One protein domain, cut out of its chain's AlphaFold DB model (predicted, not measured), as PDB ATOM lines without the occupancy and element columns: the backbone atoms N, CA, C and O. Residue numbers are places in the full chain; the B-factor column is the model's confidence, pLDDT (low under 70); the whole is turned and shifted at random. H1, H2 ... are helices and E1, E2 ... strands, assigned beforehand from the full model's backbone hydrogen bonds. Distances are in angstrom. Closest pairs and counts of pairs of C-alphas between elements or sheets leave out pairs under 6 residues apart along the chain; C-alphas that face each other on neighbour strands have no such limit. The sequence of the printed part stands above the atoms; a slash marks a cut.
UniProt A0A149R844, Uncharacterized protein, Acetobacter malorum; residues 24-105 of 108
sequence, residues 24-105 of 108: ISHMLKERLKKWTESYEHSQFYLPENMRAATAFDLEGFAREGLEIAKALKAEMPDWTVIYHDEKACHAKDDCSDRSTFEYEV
ATOM      1  N   ILE A  24      25.653 -17.979  32.196       85.06
ATOM      2  CA  ILE A  24      24.709 -17.098  31.504       85.06
ATOM      3  C   ILE A  24      23.682 -16.512  32.477       85.06
ATOM      4  O   ILE A  24      23.447 -17.033  33.574       85.06
ATOM      5  N   SER A  25      23.051 -15.417  32.073       88.06
ATOM      6  CA  SER A  25      22.038 -14.708  32.835       88.06
ATOM      7  C   SER A  25      20.819 -15.591  33.110       88.06
ATOM      8  O   SER A  25      20.411 -16.420  32.295       88.06
ATOM      9  N   HIS A  26      20.184 -15.383  34.267       85.50
ATOM     10  CA  HIS A  26      18.974 -16.120  34.650       85.50
ATOM     11  C   HIS A  26      17.856 -15.988  33.605       85.50
ATOM     12  O   HIS A  26      17.147 -16.944  33.312       85.50
ATOM     13  N   MET A  27      17.731 -14.803  33.003       86.88
ATOM     14  CA  MET A  27      16.756 -14.536  31.949       86.88
ATOM     15  C   MET A  27      17.012 -15.392  30.701       86.88
ATOM     16  O   MET A  27      16.060 -15.885  30.098       86.88
ATOM     17  N   LEU A  28      18.279 -15.589  30.315       86.88
ATOM     18  CA  LEU A  28      18.627 -16.439  29.180       86.88
ATOM     19  C   LEU A  28      18.414 -17.926  29.496       86.88
ATOM     20  O   LEU A  28      17.879 -18.639  28.651       86.88
ATOM     21  N   LYS A  29      18.714 -18.368  30.728       86.00
ATOM     22  CA  LYS A  29      18.386 -19.731  31.192       86.00
ATOM     23  C   LYS A  29      16.893 -20.021  31.109       86.00
ATOM     24  O   LYS A  29      16.494 -21.041  30.565       86.00
ATOM     25  N   GLU A  30      16.049 -19.116  31.602       87.38
ATOM     26  CA  GLU A  30      14.595 -19.299  31.525       87.38
ATOM     27  C   GLU A  30      14.080 -19.360  30.082       87.38
ATOM     28  O   GLU A  30      13.141 -20.106  29.799       87.38
ATOM     29  N   ARG A  31      14.662 -18.572  29.166       89.56
ATOM     30  CA  ARG A  31      14.304 -18.626  27.740       89.56
ATOM     31  C   ARG A  31      14.692 -19.959  27.114       89.56
ATOM     32  O   ARG A  31      13.864 -20.539  26.418       89.56
ATOM     33  N   LEU A  32      15.899 -20.444  27.399       86.38
ATOM     34  CA  LEU A  32      16.379 -21.746  26.944       86.38
ATOM     35  C   LEU A  32      15.469 -22.878  27.443       86.38
ATOM     36  O   LEU A  32      14.942 -23.620  26.620       86.38
ATOM     37  N   LYS A  33      15.167 -22.924  28.747       85.31
ATOM     38  CA  LYS A  33      14.261 -23.932  29.329       85.31
ATOM     39  C   LYS A  33      12.885 -23.931  28.667       85.31
ATOM     40  O   LYS A  33      12.396 -24.978  28.257       85.31
ATOM     41  N   LYS A  34      12.275 -22.753  28.484       86.69
ATOM     42  CA  LYS A  34      10.975 -22.622  27.797       86.69
ATOM     43  C   LYS A  34      11.025 -23.092  26.346       86.69
ATOM     44  O   LYS A  34      10.055 -23.667  25.855       86.69
ATOM     45  N   TRP A  35      12.127 -22.821  25.651       87.62
ATOM     46  CA  TRP A  35      12.331 -23.284  24.285       87.62
ATOM     47  C   TRP A  35      12.429 -24.815  24.239       87.62
ATOM     48  O   TRP A  35      11.654 -25.432  23.509       87.62
ATOM     49  N   THR A  36      13.242 -25.437  25.097       83.06
ATOM     50  CA  THR A  36      13.336 -26.905  25.228       83.06
ATOM     51  C   THR A  36      11.980 -27.536  25.568       83.06
ATOM     52  O   THR A  36      11.520 -28.447  24.878       83.06
ATOM     53  N   GLU A  37      11.264 -26.990  26.556       83.06
ATOM     54  CA  GLU A  37       9.919 -27.446  26.932       83.06
ATOM     55  C   GLU A  37       8.934 -27.369  25.758       83.06
ATOM     56  O   GLU A  37       8.104 -28.264  25.588       83.06
ATOM     57  N   SER A  38       9.016 -26.327  24.923       80.56
ATOM     58  CA  SER A  38       8.132 -26.183  23.762       80.56
ATOM     59  C   SER A  38       8.330 -27.298  22.728       80.56
ATOM     60  O   SER A  38       7.348 -27.762  22.140       80.56
ATOM     61  N   TYR A  39       9.567 -27.775  22.551       76.94
ATOM     62  CA  TYR A  39       9.870 -28.913  21.687       76.94
ATOM     63  C   TYR A  39       9.337 -30.218  22.284       76.94
ATOM     64  O   TYR A  39       8.668 -30.980  21.587       76.94
ATOM     65  N   GLU A  40       9.525 -30.446  23.583       75.25
ATOM     66  CA  GLU A  40       9.010 -31.640  24.272       75.25
ATOM     67  C   GLU A  40       7.478 -31.751  24.177       75.25
ATOM     68  O   GLU A  40       6.928 -32.800  23.825       75.25
ATOM     69  N   HIS A  41       6.768 -30.636  24.377       75.94
ATOM     70  CA  HIS A  41       5.306 -30.583  24.253       75.94
ATOM     71  C   HIS A  41       4.812 -30.728  22.807       75.94
ATOM     72  O   HIS A  41       3.647 -31.068  22.584       75.94
ATOM     73  N   SER A  42       5.669 -30.476  21.815       70.69
ATOM     74  CA  SER A  42       5.296 -30.545  20.400       70.69
ATOM     75  C   SER A  42       5.101 -31.958  19.869       70.69
ATOM     76  O   SER A  42       4.499 -32.128  18.800       70.69
ATOM     77  N   GLN A  43       5.678 -32.944  20.566       69.38
ATOM     78  CA  GLN A  43       5.756 -34.330  20.122       69.38
ATOM     79  C   GLN A  43       6.310 -34.476  18.688       69.38
ATOM     80  O   GLN A  43       5.977 -35.440  18.004       69.38
ATOM     81  N   PHE A  44       7.126 -33.526  18.193       66.81
ATOM     82  CA  PHE A  44       7.669 -33.555  16.819       66.81
ATOM     83  C   PHE A  44       8.543 -34.780  16.560       66.81
ATOM     84  O   PHE A  44       8.616 -35.248  15.430       66.81
ATOM     85  N   TYR A  45       9.136 -35.330  17.615       65.62
ATOM     86  CA  TYR A  45       9.898 -36.571  17.585       65.62
ATOM     87  C   TYR A  45       9.028 -37.830  17.405       65.62
ATOM     88  O   TYR A  45       9.561 -38.899  17.109       65.62
ATOM     89  N   LEU A  46       7.705 -37.751  17.609       68.38
ATOM     90  CA  LEU A  46       6.816 -38.888  17.385       68.38
ATOM     91  C   LEU A  46       6.530 -39.063  15.886       68.38
ATOM     92  O   LEU A  46       6.375 -38.075  15.164       68.38
ATOM     93  N   PRO A  47       6.376 -40.313  15.411       66.69
ATOM     94  CA  PRO A  47       5.893 -40.580  14.064       66.69
ATOM     95  C   PRO A  47       4.559 -39.867  13.795       66.69
ATOM     96  O   PRO A  47       3.731 -39.736  14.698       66.69
ATOM     97  N   GLU A  48       4.325 -39.449  12.546       67.62
ATOM     98  CA  GLU A  48       3.162 -38.636  12.139       67.62
ATOM     99  C   GLU A  48       1.816 -39.209  12.625       67.62
ATOM    100  O   GLU A  48       0.921 -38.467  13.016       67.62
ATOM    101  N   ASN A  49       1.690 -40.537  12.683       67.62
ATOM    102  CA  ASN A  49       0.485 -41.240  13.129       67.62
ATOM    103  C   ASN A  49       0.263 -41.261  14.656       67.62
ATOM    104  O   ASN A  49      -0.820 -41.645  15.095       67.62
ATOM    105  N   MET A  50       1.268 -40.909  15.460       62.59
ATOM    106  CA  MET A  50       1.198 -40.823  16.929       62.59
ATOM    107  C   MET A  50       1.270 -39.386  17.444       62.59
ATOM    108  O   MET A  50       1.095 -39.144  18.639       62.59
ATOM    109  N   ARG A  51       1.509 -38.434  16.547       66.31
ATOM    110  CA  ARG A  51       1.596 -37.022  16.867       66.31
ATOM    111  C   ARG A  51       0.207 -36.447  17.151       66.31
ATOM    112  O   ARG A  51      -0.727 -36.649  16.372       66.31
ATOM    113  N   ALA A  52       0.057 -35.692  18.240       60.97
ATOM    114  CA  ALA A  52      -1.136 -34.871  18.428       60.97
ATOM    115  C   ALA A  52      -1.319 -33.921  17.225       60.97
ATOM    116  O   ALA A  52      -0.346 -33.374  16.713       60.97
ATOM    117  N   ALA A  53      -2.563 -33.686  16.791       57.53
ATOM    118  CA  ALA A  53      -2.903 -32.849  15.625       57.53
ATOM    119  C   ALA A  53      -2.556 -31.348  15.778       57.53
ATOM    120  O   ALA A  53      -3.028 -30.504  15.015       57.53
ATOM    121  N   THR A  54      -1.768 -30.993  16.786       61.25
ATOM    122  CA  THR A  54      -1.287 -29.643  17.033       61.25
ATOM    123  C   THR A  54      -0.229 -29.302  15.989       61.25
ATOM    124  O   THR A  54       0.832 -29.925  15.935       61.25
ATOM    125  N   ALA A  55      -0.509 -28.299  15.155       65.81
ATOM    126  CA  ALA A  55       0.477 -27.744  14.241       65.81
ATOM    127  C   ALA A  55       1.614 -27.123  15.066       65.81
ATOM    128  O   ALA A  55       1.437 -26.070  15.677       65.81
ATOM    129  N   PHE A  56       2.758 -27.799  15.137       74.00
ATOM    130  CA  PHE A  56       3.946 -27.215  15.740       74.00
ATOM    131  C   PHE A  56       4.498 -26.132  14.820       74.00
ATOM    132  O   PHE A  56       4.792 -26.397  13.652       74.00
ATOM    133  N   ASP A  57       4.652 -24.922  15.353       79.56
ATOM    134  CA  ASP A  57       5.284 -23.812  14.644       79.56
ATOM    135  C   ASP A  57       6.806 -24.001  14.612       79.56
ATOM    136  O   ASP A  57       7.553 -23.414  15.397       79.56
ATOM    137  N   LEU A  58       7.263 -24.855  13.693       78.94
ATOM    138  CA  LEU A  58       8.684 -25.139  13.492       78.94
ATOM    139  C   LEU A  58       9.469 -23.878  13.098       78.94
ATOM    140  O   LEU A  58      10.631 -23.727  13.466       78.94
ATOM    141  N   GLU A  59       8.842 -22.953  12.369       80.69
ATOM    142  CA  GLU A  59       9.482 -21.702  11.961       80.69
ATOM    143  C   GLU A  59       9.684 -20.756  13.149       80.69
ATOM    144  O   GLU A  59      10.774 -20.201  13.318       80.69
ATOM    145  N   GLY A  60       8.664 -20.597  13.993       83.06
ATOM    146  CA  GLY A  60       8.770 -19.861  15.248       83.06
ATOM    147  C   GLY A  60       9.807 -20.473  16.187       83.06
ATOM    148  O   GLY A  60      10.620 -19.736  16.749       83.06
ATOM    149  N   PHE A  61       9.830 -21.804  16.287       84.62
ATOM    150  CA  PHE A  61      10.794 -22.546  17.095       84.62
ATOM    151  C   PHE A  61      12.240 -22.344  16.625       84.62
ATOM    152  O   PHE A  61      13.099 -21.996  17.435       84.62
ATOM    153  N   ALA A  62      12.512 -22.503  15.325       84.69
ATOM    154  CA  ALA A  62      13.852 -22.317  14.772       84.69
ATOM    155  C   ALA A  62      14.335 -20.865  14.934       84.69
ATOM    156  O   ALA A  62      15.471 -20.605  15.329       84.69
ATOM    157  N   ARG A  63      13.444 -19.889  14.714       87.06
ATOM    158  CA  ARG A  63      13.774 -18.475  14.917       87.06
ATOM    159  C   ARG A  63      14.141 -18.171  16.370       87.06
ATOM    160  O   ARG A  63      15.140 -17.494  16.595       87.06
ATOM    161  N   GLU A  64      13.359 -18.648  17.339       88.00
ATOM    162  CA  GLU A  64      13.662 -18.436  18.763       88.00
ATOM    163  C   GLU A  64      14.965 -19.140  19.166       88.00
ATOM    164  O   GLU A  64      15.796 -18.534  19.841       88.00
ATOM    165  N   GLY A  65      15.195 -20.364  18.682       87.25
ATOM    166  CA  GLY A  65      16.428 -21.109  18.936       87.25
ATOM    167  C   GLY A  65      17.677 -20.374  18.444       87.25
ATOM    168  O   GLY A  65      18.670 -20.281  19.166       87.25
ATOM    169  N   LEU A  66      17.614 -19.766  17.256       87.44
ATOM    170  CA  LEU A  66      18.713 -18.960  16.727       87.44
ATOM    171  C   LEU A  66      18.966 -17.695  17.564       87.44
ATOM    172  O   LEU A  66      20.118 -17.332  17.805       87.44
ATOM    173  N   GLU A  67      17.914 -17.012  18.018       90.31
ATOM    174  CA  GLU A  67      18.062 -15.832  18.880       90.31
ATOM    175  C   GLU A  67      18.635 -16.194  20.258       90.31
ATOM    176  O   GLU A  67      19.465 -15.453  20.790       90.31
ATOM    177  N   ILE A  68      18.273 -17.357  20.809       89.19
ATOM    178  CA  ILE A  68      18.895 -17.906  22.021       89.19
ATOM    179  C   ILE A  68      20.376 -18.197  21.766       89.19
ATOM    180  O   ILE A  68      21.216 -17.761  22.550       89.19
ATOM    181  N   ALA A  69      20.727 -18.848  20.657       88.50
ATOM    182  CA  ALA A  69      22.119 -19.154  20.327       88.50
ATOM    183  C   ALA A  69      22.979 -17.885  20.155       88.50
ATOM    184  O   ALA A  69      24.112 -17.823  20.640       88.50
ATOM    185  N   LYS A  70      22.431 -16.827  19.547       88.88
ATOM    186  CA  LYS A  70      23.085 -15.508  19.490       88.88
ATOM    187  C   LYS A  70      23.272 -14.898  20.875       88.88
ATOM    188  O   LYS A  70      24.345 -14.378  21.161       88.88
ATOM    189  N   ALA A  71      22.259 -14.968  21.736       89.69
ATOM    190  CA  ALA A  71      22.363 -14.471  23.104       89.69
ATOM    191  C   ALA A  71      23.406 -15.259  23.921       89.69
ATOM    192  O   ALA A  71      24.197 -14.648  24.636       89.69
ATOM    193  N   LEU A  72      23.485 -16.585  23.742       88.44
ATOM    194  CA  LEU A  72      24.526 -17.424  24.344       88.44
ATOM    195  C   LEU A  72      25.917 -16.975  23.891       88.44
ATOM    196  O   LEU A  72      26.794 -16.783  24.726       88.44
ATOM    197  N   LYS A  73      26.111 -16.733  22.588       89.69
ATOM    198  CA  LYS A  73      27.387 -16.224  22.064       89.69
ATOM    199  C   LYS A  73      27.720 -14.821  22.586       89.69
ATOM    200  O   LYS A  73      28.894 -14.506  22.753       89.69
ATOM    201  N   ALA A  74      26.716 -13.986  22.855       88.50
ATOM    202  CA  ALA A  74      26.914 -12.626  23.362       88.50
ATOM    203  C   ALA A  74      27.381 -12.629  24.819       88.50
ATOM    204  O   ALA A  74      28.255 -11.848  25.192       88.50
ATOM    205  N   GLU A  75      26.805 -13.509  25.636       89.44
ATOM    206  CA  GLU A  75      27.188 -13.665  27.039       89.44
ATOM    207  C   GLU A  75      28.458 -14.515  27.209       89.44
ATOM    208  O   GLU A  75      29.196 -14.331  28.176       89.44
ATOM    209  N   MET A  76      28.756 -15.399  26.250       87.31
ATOM    210  CA  MET A  76      29.921 -16.288  26.248       87.31
ATOM    211  C   MET A  76      30.728 -16.154  24.941       87.31
ATOM    212  O   MET A  76      30.757 -17.077  24.123       87.31
ATOM    213  N   PRO A  77      31.418 -15.020  24.719       85.75
ATOM    214  CA  PRO A  77      32.117 -14.755  23.458       85.75
ATOM    215  C   PRO A  77      33.246 -15.754  23.167       85.75
ATOM    216  O   PRO A  77      33.459 -16.121  22.008       85.75
ATOM    217  N   ASP A  78      33.913 -16.243  24.216       86.12
ATOM    218  CA  ASP A  78      35.019 -17.205  24.122       86.12
ATOM    219  C   ASP A  78      34.553 -18.646  23.850       86.12
ATOM    220  O   ASP A  78      35.370 -19.522  23.569       86.12
ATOM    221  N   TRP A  79      33.246 -18.911  23.933       83.81
ATOM    222  CA  TRP A  79      32.683 -20.242  23.730       83.81
ATOM    223  C   TRP A  79      32.278 -20.447  22.271       83.81
ATOM    224  O   TRP A  79      31.744 -19.551  21.616       83.81
ATOM    225  N   THR A  80      32.495 -21.655  21.753       86.50
ATOM    226  CA  THR A  80      31.956 -22.064  20.452       86.50
ATOM    227  C   THR A  80      30.492 -22.448  20.633       86.50
ATOM    228  O   THR A  80      30.191 -23.470  21.244       86.50
ATOM    229  N   VAL A  81      29.584 -21.635  20.093       85.38
ATOM    230  CA  VAL A  81      28.144 -21.914  20.103       85.38
ATOM    231  C   VAL A  81      27.753 -22.425  18.726       85.38
ATOM    232  O   VAL A  81      27.855 -21.690  17.747       85.38
ATOM    233  N   ILE A  82      27.321 -23.680  18.648       84.69
ATOM    234  CA  ILE A  82      26.854 -24.306  17.407       84.69
ATOM    235  C   ILE A  82      25.333 -24.364  17.464       84.69
ATOM    236  O   ILE A  82      24.771 -24.912  18.410       84.69
ATOM    237  N   TYR A  83      24.674 -23.792  16.462       84.38
ATOM    238  CA  TYR A  83      23.228 -23.869  16.314       84.38
ATOM    239  C   TYR A  83      22.867 -24.904  15.247       84.38
ATOM    240  O   TYR A  83      23.459 -24.903  14.168       84.38
ATOM    241  N   HIS A  84      21.902 -25.771  15.555       81.25
ATOM    242  CA  HIS A  84      21.320 -26.718  14.608       81.25
ATOM    243  C   HIS A  84      20.012 -26.149  14.051       81.25
ATOM    244  O   HIS A  84      19.059 -25.915  14.795       81.25
ATOM    245  N   ASP A  85      19.964 -25.921  12.740       77.88
ATOM    246  CA  ASP A  85      18.781 -25.391  12.069       77.88
ATOM    247  C   ASP A  85      17.789 -26.515  11.735       77.88
ATOM    248  O   ASP A  85      17.792 -27.100  10.646       77.88
ATOM    249  N   GLU A  86      16.910 -26.784  12.699       71.12
ATOM    250  CA  GLU A  86      15.816 -27.756  12.589       71.12
ATOM    251  C   GLU A  86      14.912 -27.488  11.375       71.12
ATOM    252  O   GLU A  86      14.441 -28.419  10.719       71.12
ATOM    253  N   LYS A  87      14.693 -26.215  11.008       74.88
ATOM    254  CA  LYS A  87      13.880 -25.860   9.835       74.88
ATOM    255  C   LYS A  87      14.576 -26.302   8.551       74.88
ATOM    256  O   LYS A  87      13.924 -26.851   7.663       74.88
ATOM    257  N   ALA A  88      15.878 -26.052   8.437       68.75
ATOM    258  CA  ALA A  88      16.653 -26.444   7.267       68.75
ATOM    259  C   ALA A  88      16.775 -27.970   7.144       68.75
ATOM    260  O   ALA A  88      16.697 -28.481   6.024       68.75
ATOM    261  N   CYS A  89      16.903 -28.679   8.270       68.00
ATOM    262  CA  CYS A  89      16.908 -30.139   8.292       68.00
ATOM    263  C   CYS A  89      15.556 -30.685   7.807       68.00
ATOM    264  O   CYS A  89      15.494 -31.367   6.787       68.00
ATOM    265  N   HIS A  90      14.451 -30.303   8.454       67.19
ATOM    266  CA  HIS A  90      13.114 -30.808   8.126       67.19
ATOM    267  C   HIS A  90      12.589 -30.385   6.744       67.19
ATOM    268  O   HIS A  90      11.632 -30.977   6.247       67.19
ATOM    269  N   ALA A  91      13.193 -29.380   6.106       65.75
ATOM    270  CA  ALA A  91      12.898 -29.022   4.720       65.75
ATOM    271  C   ALA A  91      13.505 -29.997   3.691       65.75
ATOM    272  O   ALA A  91      13.157 -29.913   2.511       65.75
ATOM    273  N   LYS A  92      14.415 -30.893   4.099       61.97
ATOM    274  CA  LYS A  92      14.981 -31.938   3.238       61.97
ATOM    275  C   LYS A  92      14.464 -33.317   3.643       61.97
ATOM    276  O   LYS A  92      14.408 -33.647   4.819       61.97
ATOM    277  N   ASP A  93      14.186 -34.153   2.642       55.00
ATOM    278  CA  ASP A  93      13.821 -35.567   2.840       55.00
ATOM    279  C   ASP A  93      14.963 -36.401   3.456       55.00
ATOM    280  O   ASP A  93      14.738 -37.508   3.940       55.00
ATOM    281  N   ASP A  94      16.191 -35.874   3.435       55.53
ATOM    282  CA  ASP A  94      17.387 -36.529   3.950       55.53
ATOM    283  C   ASP A  94      18.165 -35.593   4.892       55.53
ATOM    284  O   ASP A  94      18.888 -34.688   4.466       55.53
ATOM    285  N   CYS A  95      17.983 -35.830   6.193       54.53
ATOM    286  CA  CYS A  95      18.686 -35.183   7.307       54.53
ATOM    287  C   CYS A  95      19.954 -35.947   7.738       54.53
ATOM    288  O   CYS A  95      20.494 -35.682   8.813       54.53
ATOM    289  N   SER A  96      20.423 -36.930   6.958       57.09
ATOM    290  CA  SER A  96      21.528 -37.808   7.376       57.09
ATOM    291  C   SER A  96      22.850 -37.070   7.617       57.09
ATOM    292  O   SER A  96      23.616 -37.479   8.492       57.09
ATOM    293  N   ASP A  97      23.100 -35.960   6.914       62.38
ATOM    294  CA  ASP A  97      24.299 -35.135   7.093       62.38
ATOM    295  C   ASP A  97      24.023 -33.880   7.940       62.38
ATOM    296  O   ASP A  97      23.775 -32.779   7.440       62.38
ATOM    297  N   ARG A  98      24.094 -34.059   9.264       62.94
ATOM    298  CA  ARG A  98      23.880 -33.003  10.269       62.94
ATOM    299  C   ARG A  98      24.836 -31.823  10.132       62.94
ATOM    300  O   ARG A  98      24.435 -30.694  10.403       62.94
ATOM    301  N   SER A  99      26.067 -32.059   9.679       66.25
ATOM    302  CA  SER A  99      27.075 -31.005   9.514       66.25
ATOM    303  C   SER A  99      26.675 -29.971   8.460       66.25
ATOM    304  O   SER A  99      27.231 -28.877   8.435       66.25
ATOM    305  N   THR A 100      25.687 -30.286   7.619       68.69
ATOM    306  CA  THR A 100      25.107 -29.344   6.653       68.69
ATOM    307  C   THR A 100      24.154 -28.332   7.303       68.69
ATOM    308  O   THR A 100      23.930 -27.260   6.740       68.69
ATOM    309  N   PHE A 101      23.586 -28.655   8.466       74.31
ATOM    310  CA  PHE A 101      22.555 -27.854   9.141       74.31
ATOM    311  C   PHE A 101      23.032 -27.246  10.462       74.31
ATOM    312  O   PHE A 101      22.297 -26.500  11.104       74.31
ATOM    313  N   GLU A 102      24.263 -27.556  10.861       81.19
ATOM    314  CA  GLU A 102      24.921 -26.990  12.029       81.19
ATOM    315  C   GLU A 102      25.884 -25.890  11.599       81.19
ATOM    316  O   GLU A 102      26.712 -26.081  10.706       81.19
ATOM    317  N   TYR A 103      25.805 -24.734  12.248       81.44
ATOM    318  CA  TYR A 103      26.765 -23.661  12.032       81.44
ATOM    319  C   TYR A 103      27.135 -22.974  13.339       81.44
ATOM    320  O   TYR A 103      26.330 -22.857  14.264       81.44
ATOM    321  N   GLU A 104      28.385 -22.517  13.415       86.31
ATOM    322  CA  GLU A 104      28.830 -21.691  14.530       86.31
ATOM    323  C   GLU A 104      28.154 -20.323  14.450       86.31
ATOM    324  O   GLU A 104      28.181 -19.642  13.420       86.31
ATOM    325  N   VAL A 105      27.554 -19.909  15.560       84.75
ATOM    326  CA  VAL A 105      26.995 -18.575  15.699       84.75
ATOM    327  C   VAL A 105      28.139 -17.610  15.970       84.75
ATOM    328  O   VAL A 105      28.778 -17.645  17.020       84.75
TER     329      VAL A 105
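What this domain is: This is residues 24 to 105 of the 108 residues of an uncharacterized protein of Acetobacter malorum (UniProt A0A149R844). A small ribbon of two strands, E1 and E2, lies along one side of the long helix H2, and the long helix H1 runs along its other side, folded against it as a helical hairpin. Short H3 packs on the first turns of H2, and residues 45 to 50 stick out. The 82 printed residues run H1, H2, E1, H3, E2, mostly helix, the strands antiparallel; the whole is only just compact, close to loose, with a radius of gyration of the C-alphas of 14.0 A and spans of 43 by 28 by 15 A.

Where its parts are: Find E1 at residues 82 to 84 and E2 at 102 to 104, ending at C-alpha 104 (28.830, -21.691, 14.530). H2, residues 58 to 75, is 25.6 A long; H1 runs 24.5 A from C-alpha 26 (18.974, -16.120, 34.650) to 42; H3 is residues 86 to 90.

How they stand to each other: N 83 and O 103 are 2.9 A apart, within hydrogen-bond range. The closest C-alphas of H2 and E1, Ala 69 and Tyr 83, are 6.3 A apart. H2 touches H1, C-alphas of Ile 68 and Leu 32 closest at 6.7 A, at a shallow tilt of 24 degrees, opposite ways. H2 touches H3 with residues 58 to 62 alone, C-alphas of Ala 62 and Lys 87 closest at 6.1 A. H1 and E1 are apart. In H1, H2 and H3 every O i to N i+4 pair is within range.

The domain as a whole: The C-alphas of Asn 49 and Asp 78, the farthest apart, are 43.5 A apart. The printed part has no cut; the links H1 to H2 and H3 to E2 are long, and pLDDT is under 70 at residues 43 to 55 and 88 to 100.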